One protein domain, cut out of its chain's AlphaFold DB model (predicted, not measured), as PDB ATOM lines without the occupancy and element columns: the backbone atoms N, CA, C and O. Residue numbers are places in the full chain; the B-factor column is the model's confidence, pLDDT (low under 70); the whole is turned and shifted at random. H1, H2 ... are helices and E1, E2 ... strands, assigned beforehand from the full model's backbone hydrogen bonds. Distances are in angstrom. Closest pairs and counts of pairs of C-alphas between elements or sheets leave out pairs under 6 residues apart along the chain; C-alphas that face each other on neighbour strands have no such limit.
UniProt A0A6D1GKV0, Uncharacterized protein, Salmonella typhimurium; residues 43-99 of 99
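Overview. This is residues 43 to 99 of the 99 residues of an uncharacterized protein of Salmonella typhimurium (UniProt A0A6D1GKV0). A helical hairpin of two helices, H1 and H2, makes one end of an elongated body, and two short helices, H3 and H4, make the other. H4 crosses H2 nearly at a right angle and lies between H2 and H3 along the longest axis, while the short strand E1 and residues 74 to 78 lead from the end of H2 over to H3. The printed part has 57 residues with four named helices and one named strand, in the order H1, H2, E1, H3, H4, and E1 pairs with no named strand. The class is mostly helix; the whole is compact, with a radius of gyration of the C-alphas of 11.4 A, and its C-alphas span 32 by 21 by 18 A.

Along the chain. H1 runs from Arg 43, C-alpha at (9.251, 35.296, 33.525), to Asp 54, 16.4 A from first to last C-alpha. H2 takes residues 59 to 70 and is 16.9 A long; its first C-alpha, of Gly 59, is at (13.727, 51.642, 38.773). E1 follows at once with residues 71 to 73, 5.7 A. H3 is residues 79 to 85, 9.8 A. H4 is residues 92 to 98, 10.2 A, and ends at C-alpha 98 at (8.180, 47.525, 53.325).

Arrangement. H1 and H2 form a hairpin: they touch, at a shallow tilt of 22 degrees, and run opposite ways. Their closest C-alphas are those of Ala 53 and Gly 59, 4.9 A apart. H2 and E1 meet only through their link. E1 and H3 are apart. H2 touches H4 with residues 64 to 68 alone, and the closest C-alphas are those of Ala 64 and Val 94, 6.0 A apart. The lines of H2 and H4 are about perpendicular, at 78 degrees. H3 and H4 only just touch, with 3 pairs of C-alphas within 8 A, the closest being those of Gln 82 and Ile 93 at 6.4 A. These two run the same way at a steep tilt of 63 degrees. The helix packing is mostly crossed, but only just: 1 of 3 touching pairs is at a shallow tilt. H1 is apart from H3 and from H4, and H2 is apart from H3. In H1, H2, H3 and H4 every O i to N i+4 pair is within hydrogen-bond range.

Size, cuts and confidence. The two C-alphas farthest apart are those of Arg 43 and Ala 84, 32.0 A. The C-alphas of Arg 43 and Lys 99, the chain's last residue, are 25.3 A apart. The printed part has no cut. The links from H1 to H2, H2 to E1 and E1 to H3 are tight, and the link from H3 to H4 is short. The mean pLDDT of the printed part is 83.8; residues 56 to 59 and residue 99 are under 70.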
ATOM      1  N   ARG A  43       8.330  34.584  34.423       84.94
ATOM      2  CA  ARG A  43       9.251  35.296  33.525       84.94
ATOM      3  C   ARG A  43       8.589  36.476  32.802       84.94
ATOM      4  O   ARG A  43       9.252  37.479  32.572       84.94
ATOM      5  N   SER A  44       7.305  36.354  32.468       87.12
ATOM      6  CA  SER A  44       6.479  37.427  31.899       87.12
ATOM      7  C   SER A  44       6.430  38.654  32.811       87.12
ATOM      8  O   SER A  44       6.748  39.748  32.366       87.12
ATOM      9  N   LEU A  45       6.140  38.464  34.100       87.31
ATOM     10  CA  LEU A  45       6.082  39.549  35.081       87.31
ATOM     11  C   LEU A  45       7.448  40.226  35.274       87.31
ATOM     12  O   LEU A  45       7.518  41.441  35.449       87.31
ATOM     13  N   ILE A  46       8.540  39.454  35.219       87.88
ATOM     14  CA  ILE A  46       9.903  40.007  35.279       87.88
ATOM     15  C   ILE A  46      10.199  40.862  34.042       87.88
ATOM     16  O   ILE A  46      10.790  41.935  34.167       87.88
ATOM     17  N   MET A  47       9.789  40.405  32.857       88.56
ATOM     18  CA  MET A  47       9.937  41.170  31.616       88.56
ATOM     19  C   MET A  47       9.136  42.471  31.676       88.56
ATOM     20  O   MET A  47       9.728  43.525  31.485       88.56
ATOM     21  N   ASP A  48       7.865  42.413  32.079       87.62
ATOM     22  CA  ASP A  48       7.015  43.600  32.240       87.62
ATOM     23  C   ASP A  48       7.630  44.611  33.222       87.62
ATOM     24  O   ASP A  48       7.645  45.815  32.970       87.62
ATOM     25  N   SER A  49       8.186  44.127  34.339       86.75
ATOM     26  CA  SER A  49       8.888  44.970  35.312       86.75
ATOM     27  C   SER A  49      10.151  45.609  34.725       86.75
ATOM     28  O   SER A  49      10.463  46.754  35.043       86.75
ATOM     29  N   THR A  50      10.893  44.881  33.892       86.19
ATOM     30  CA  THR A  50      12.132  45.376  33.271       86.19
ATOM     31  C   THR A  50      11.812  46.423  32.207       86.19
ATOM     32  O   THR A  50      12.406  47.497  32.201       86.19
ATOM     33  N   ASP A  51      10.799  46.159  31.382       86.88
ATOM     34  CA  ASP A  51      10.294  47.099  30.384       86.88
ATOM     35  C   ASP A  51       9.775  48.390  31.040       86.88
ATOM     36  O   ASP A  51       9.969  49.477  30.496       86.88
ATOM     37  N   LEU A  52       9.170  48.303  32.234       83.75
ATOM     38  CA  LEU A  52       8.767  49.478  33.011       83.75
ATOM     39  C   LEU A  52       9.976  50.331  33.438       83.75
ATOM     40  O   LEU A  52       9.914  51.560  33.361       83.75
ATOM     41  N   ALA A  53      11.070  49.695  33.867       82.62
ATOM     42  CA  ALA A  53      12.302  50.388  34.249       82.62
ATOM     43  C   ALA A  53      12.990  51.051  33.042       82.62
ATOM     44  O   ALA A  53      13.444  52.191  33.134       82.62
ATOM     45  N   ASP A  54      13.039  50.364  31.898       80.25
ATOM     46  CA  ASP A  54      13.689  50.865  30.681       80.25
ATOM     47  C   ASP A  54      12.830  51.900  29.927       80.25
ATOM     48  O   ASP A  54      13.353  52.805  29.273       80.25
ATOM     49  N   GLY A  55      11.502  51.809  30.044       70.44
ATOM     50  CA  GLY A  55      10.517  52.674  29.383       70.44
ATOM     51  C   GLY A  55      10.384  54.086  29.965       70.44
ATOM     52  O   GLY A  55       9.520  54.847  29.524       70.44
ATOM     53  N   GLY A  56      11.228  54.456  30.932       63.81
ATOM     54  CA  GLY A  56      11.226  55.767  31.585       63.81
ATOM     55  C   GLY A  56      10.544  55.804  32.955       63.81
ATOM     56  O   GLY A  56      10.453  56.884  33.538       63.81
ATOM     57  N   GLY A  57      10.096  54.658  33.479       62.00
ATOM     58  CA  GLY A  57       9.762  54.518  34.893       62.00
ATOM     59  C   GLY A  57      11.034  54.561  35.737       62.00
ATOM     60  O   GLY A  57      12.093  54.090  35.320       62.00
ATOM     61  N   ASN A  58      10.973  55.138  36.937       68.62
ATOM     62  CA  ASN A  58      12.117  55.023  37.836       68.62
ATOM     63  C   ASN A  58      12.271  53.552  38.238       68.62
ATOM     64  O   ASN A  58      11.273  52.891  38.516       68.62
ATOM     65  N   GLY A  59      13.500  53.038  38.355       69.88
ATOM     66  CA  GLY A  59      13.727  51.642  38.773       69.88
ATOM     67  C   GLY A  59      12.996  51.261  40.071       69.88
ATOM     68  O   GLY A  59      12.564  50.128  40.235       69.88
ATOM     69  N   HIS A  60      12.731  52.239  40.941       76.75
ATOM     70  CA  HIS A  60      11.947  52.044  42.160       76.75
ATOM     71  C   HIS A  60      10.467  51.692  41.917       76.75
ATOM     72  O   HIS A  60       9.882  50.958  42.708       76.75
ATOM     73  N   GLU A  61       9.861  52.204  40.842       80.31
ATOM     74  CA  GLU A  61       8.488  51.867  40.445       80.31
ATOM     75  C   GLU A  61       8.416  50.461  39.851       80.31
ATOM     76  O   GLU A  61       7.462  49.739  40.130       80.31
ATOM     77  N   ALA A  62       9.441  50.047  39.101       84.50
ATOM     78  CA  ALA A  62       9.560  48.680  38.600       84.50
ATOM     79  C   ALA A  62       9.690  47.676  39.752       84.50
ATOM     80  O   ALA A  62       8.923  46.715  39.827       84.50
ATOM     81  N   ASP A  63      10.573  47.956  40.714       86.62
ATOM     82  CA  ASP A  63      10.727  47.135  41.919       86.62
ATOM     83  C   ASP A  63       9.399  47.020  42.688       86.62
ATOM     84  O   ASP A  63       8.969  45.926  43.067       86.62
ATOM     85  N   ALA A  64       8.711  48.148  42.901       88.06
ATOM     86  CA  ALA A  64       7.436  48.169  43.608       88.06
ATOM     87  C   ALA A  64       6.327  47.449  42.831       88.06
ATOM     88  O   ALA A  64       5.510  46.757  43.439       88.06
ATOM     89  N   PHE A  65       6.304  47.566  41.504       88.50
ATOM     90  CA  PHE A  65       5.370  46.852  40.639       88.50
ATOM     91  C   PHE A  65       5.556  45.338  40.744       88.50
ATOM     92  O   PHE A  65       4.568  44.610  40.885       88.50
ATOM     93  N   LEU A  66       6.800  44.859  40.736       89.75
ATOM     94  CA  LEU A  66       7.096  43.443  40.908       89.75
ATOM     95  C   LEU A  66       6.583  42.946  42.265       89.75
ATOM     96  O   LEU A  66       5.786  42.008  42.311       89.75
ATOM     97  N   VAL A  67       6.953  43.625  43.359       89.06
ATOM     98  CA  VAL A  67       6.517  43.256  44.720       89.06
ATOM     99  C   VAL A  67       4.991  43.280  44.843       89.06
ATOM    100  O   VAL A  67       4.385  42.361  45.390       89.06
ATOM    101  N   HIS A  68       4.340  44.291  44.268       89.25
ATOM    102  CA  HIS A  68       2.885  44.421  44.280       89.25
ATOM    103  C   HIS A  68       2.158  43.256  43.587       89.25
ATOM    104  O   HIS A  68       1.005  42.964  43.913       89.25
ATOM    105  N   ASN A  69       2.806  42.596  42.626       89.44
ATOM    106  CA  ASN A  69       2.225  41.484  41.881       89.44
ATOM    107  C   ASN A  69       2.583  40.101  42.434       89.44
ATOM    108  O   ASN A  69       1.816  39.166  42.206       89.44
ATOM    109  N   ILE A  70       3.703  39.960  43.149       90.12
ATOM    110  CA  ILE A  70       4.104  38.680  43.757       90.12
ATOM    111  C   ILE A  70       3.489  38.451  45.138       90.12
ATOM    112  O   ILE A  70       3.331  37.300  45.532       90.12
ATOM    113  N   VAL A  71       3.133  39.510  45.875       89.38
ATOM    114  CA  VAL A  71       2.458  39.373  47.174       89.38
ATOM    115  C   VAL A  71       1.002  38.984  46.933       89.38
ATOM    116  O   VAL A  71       0.213  39.772  46.405       89.38
ATOM    117  N   THR A  72       0.650  37.759  47.314       86.50
ATOM    118  CA  THR A  72      -0.714  37.237  47.207       86.50
ATOM    119  C   THR A  72      -1.520  37.557  48.461       86.50
ATOM    120  O   THR A  72      -2.686  37.940  48.350       86.50
ATOM    121  N   GLU A  73      -0.894  37.484  49.641       84.75
ATOM    122  CA  GLU A  73      -1.527  37.803  50.921       84.75
ATOM    123  C   GLU A  73      -0.593  38.626  51.823       84.75
ATOM    124  O   GLU A  73       0.567  38.261  51.990       84.75
ATOM    125  N   PRO A  74      -1.063  39.727  52.438       82.06
ATOM    126  CA  PRO A  74      -2.382  40.338  52.275       82.06
ATOM    127  C   PRO A  74      -2.576  40.915  50.865       82.06
ATOM    128  O   PRO A  74      -1.613  41.288  50.197       82.06
ATOM    129  N   ASN A  75      -3.830  41.018  50.411       85.62
ATOM    130  CA  ASN A  75      -4.136  41.553  49.085       85.62
ATOM    131  C   ASN A  75      -3.770  43.047  48.998       85.62
ATOM    132  O   ASN A  75      -4.567  43.922  49.335       85.62
ATOM    133  N   LEU A  76      -2.570  43.348  48.501       86.44
ATOM    134  CA  LEU A  76      -2.072  44.718  48.346       86.44
ATOM    135  C   LEU A  76      -2.880  45.539  47.326       86.44
ATOM    136  O   LEU A  76      -2.819  46.770  47.315       86.44
ATOM    137  N   LYS A  77      -3.642  44.864  46.457       86.06
ATOM    138  CA  LYS A  77      -4.533  45.473  45.456       86.06
ATOM    139  C   LYS A  77      -5.894  45.850  46.048       86.06
ATOM    140  O   LYS A  77      -6.743  46.380  45.330       86.06
ATOM    141  N   ASP A  78      -6.118  45.568  47.330       88.88
ATOM    142  CA  ASP A  78      -7.365  45.895  47.999       88.88
ATOM    143  C   ASP A  78      -7.562  47.415  48.125       88.88
ATOM    144  O   ASP A  78      -6.689  48.164  48.574       88.88
ATOM    145  N   LYS A  79      -8.746  47.884  47.715       86.00
ATOM    146  CA  LYS A  79      -9.065  49.317  47.676       86.00
ATOM    147  C   LYS A  79      -9.267  49.904  49.068       86.00
ATOM    148  O   LYS A  79      -8.996  51.090  49.258       86.00
ATOM    149  N   GLU A  80      -9.764  49.122  50.022       87.75
ATOM    150  CA  GLU A  80      -9.941  49.583  51.398       87.75
ATOM    151  C   GLU A  80      -8.585  49.726  52.082       87.75
ATOM    152  O   GLU A  80      -8.335  50.753  52.716       87.75
ATOM    153  N   LEU A  81      -7.677  48.770  51.856       85.81
ATOM    154  CA  LEU A  81      -6.286  48.855  52.303       85.81
ATOM    155  C   LEU A  81      -5.601  50.100  51.726       85.81
ATOM    156  O   LEU A  81      -5.101  50.936  52.476       85.81
ATOM    157  N   GLN A  82      -5.632  50.286  50.406       87.19
ATOM    158  CA  GLN A  82      -5.008  51.448  49.762       87.19
ATOM    159  C   GLN A  82      -5.581  52.773  50.277       87.19
ATOM    160  O   GLN A  82      -4.834  53.716  50.545       87.19
ATOM    161  N   LYS A  83      -6.899  52.840  50.497       88.06
ATOM    162  CA  LYS A  83      -7.552  54.022  51.065       88.06
ATOM    163  C   LYS A  83      -7.142  54.270  52.518       88.06
ATOM    164  O   LYS A  83      -6.896  55.419  52.874       88.06
ATOM    165  N   ALA A  84      -7.044  53.225  53.341       88.44
ATOM    166  CA  ALA A  84      -6.605  53.332  54.733       88.44
ATOM    167  C   ALA A  84      -5.163  53.852  54.842       88.44
ATOM    168  O   ALA A  84      -4.853  54.640  55.734       88.44
ATOM    169  N   TYR A  85      -4.301  53.465  53.899       84.88
ATOM    170  CA  TYR A  85      -2.910  53.913  53.828       84.88
ATOM    171  C   TYR A  85      -2.720  55.242  53.075       84.88
ATOM    172  O   TYR A  85      -1.610  55.790  53.068       84.88
ATOM    173  N   GLY A  86      -3.779  55.794  52.474       87.00
ATOM    174  CA  GLY A  86      -3.723  57.029  51.691       87.00
ATOM    175  C   GLY A  86      -2.838  56.900  50.449       87.00
ATOM    176  O   GLY A  86      -2.058  57.808  50.166       87.00
ATOM    177  N   CYS A  87      -2.894  55.750  49.776       88.12
ATOM    178  CA  CYS A  87      -2.180  55.496  48.528       88.12
ATOM    179  C   CYS A  87      -2.830  56.276  47.379       88.12
ATOM    180  O   CYS A  87      -4.056  56.274  47.241       88.12
ATOM    181  N   VAL A  88      -2.008  56.941  46.568       82.44
ATOM    182  CA  VAL A  88      -2.432  57.599  45.324       82.44
ATOM    183  C   VAL A  88      -2.283  56.617  44.169       82.44
ATOM    184  O   VAL A  88      -3.176  56.517  43.328       82.44
ATOM    185  N   GLU A  89      -1.196  55.850  44.182       82.12
ATOM    186  CA  GLU A  89      -0.901  54.813  43.201       82.12
ATOM    187  C   GLU A  89      -0.960  53.412  43.833       82.12
ATOM    188  O   GLU A  89      -0.680  53.251  45.025       82.12
ATOM    189  N   PRO A  90      -1.311  52.361  43.066       80.44
ATOM    190  CA  PRO A  90      -1.418  50.998  43.596       80.44
ATOM    191  C   PRO A  90      -0.116  50.477  44.220       80.44
ATOM    192  O   PRO A  90      -0.158  49.693  45.165       80.44
ATOM    193  N   THR A  91       1.034  50.931  43.721       85.69
ATOM    194  CA  THR A  91       2.380  50.560  44.181       85.69
ATOM    195  C   THR A  91       2.810  51.288  45.459       85.69
ATOM    196  O   THR A  91       3.679  50.784  46.172       85.69
ATOM    197  N   ASP A  92       2.161  52.398  45.838       86.06
ATOM    198  CA  ASP A  92       2.488  53.163  47.057       86.06
ATOM    199  C   ASP A  92       2.398  52.315  48.326       86.06
ATOM    200  O   ASP A  92       3.137  52.529  49.293       86.06
ATOM    201  N   ILE A  93       1.484  51.340  48.336       87.69
ATOM    202  CA  ILE A  93       1.294  50.443  49.476       87.69
ATOM    203  C   ILE A  93       2.565  49.643  49.775       87.69
ATOM    204  O   ILE A  93       2.883  49.413  50.940       87.69
ATOM    205  N   VAL A  94       3.336  49.290  48.741       86.75
ATOM    206  CA  VAL A  94       4.601  48.567  48.888       86.75
ATOM    207  C   VAL A  94       5.612  49.449  49.614       86.75
ATOM    208  O   VAL A  94       6.221  49.029  50.598       86.75
ATOM    209  N   HIS A  95       5.739  50.710  49.204       84.12
ATOM    210  CA  HIS A  95       6.632  51.649  49.876       84.12
ATOM    211  C   HIS A  95       6.213  51.919  51.324       84.12
ATOM    212  O   HIS A  95       7.074  52.073  52.181       84.12
ATOM    213  N   LYS A  96       4.913  51.946  51.627       84.38
ATOM    214  CA  LYS A  96       4.423  52.173  52.996       84.38
ATOM    215  C   LYS A  96       4.607  50.963  53.914       84.38
ATOM    216  O   LYS A  96       4.849  51.148  55.103       84.38
ATOM    217  N   LEU A  97       4.478  49.745  53.389       81.75
ATOM    218  CA  LEU A  97       4.566  48.519  54.186       81.75
ATOM    219  C   LEU A  97       5.999  48.017  54.372       81.75
ATOM    220  O   LEU A  97       6.306  47.501  55.448       81.75
ATOM    221  N   PHE A  98       6.863  48.175  53.366       77.88
ATOM    222  CA  PHE A  98       8.180  47.525  53.325       77.88
ATOM    223  C   PHE A  98       9.384  48.473  53.440       77.88
ATOM    224  O   PHE A  98      10.482  47.999  53.728       77.88
ATOM    225  N   LYS A  99       9.206  49.787  53.253       68.62
ATOM    226  CA  LYS A  99      10.263  50.793  53.483       68.62
ATOM    227  C   LYS A  99      10.302  51.219  54.947       68.62
ATOM    228  O   LYS A  99      11.398  51.568  55.422       68.62
TER     229      LYS A  99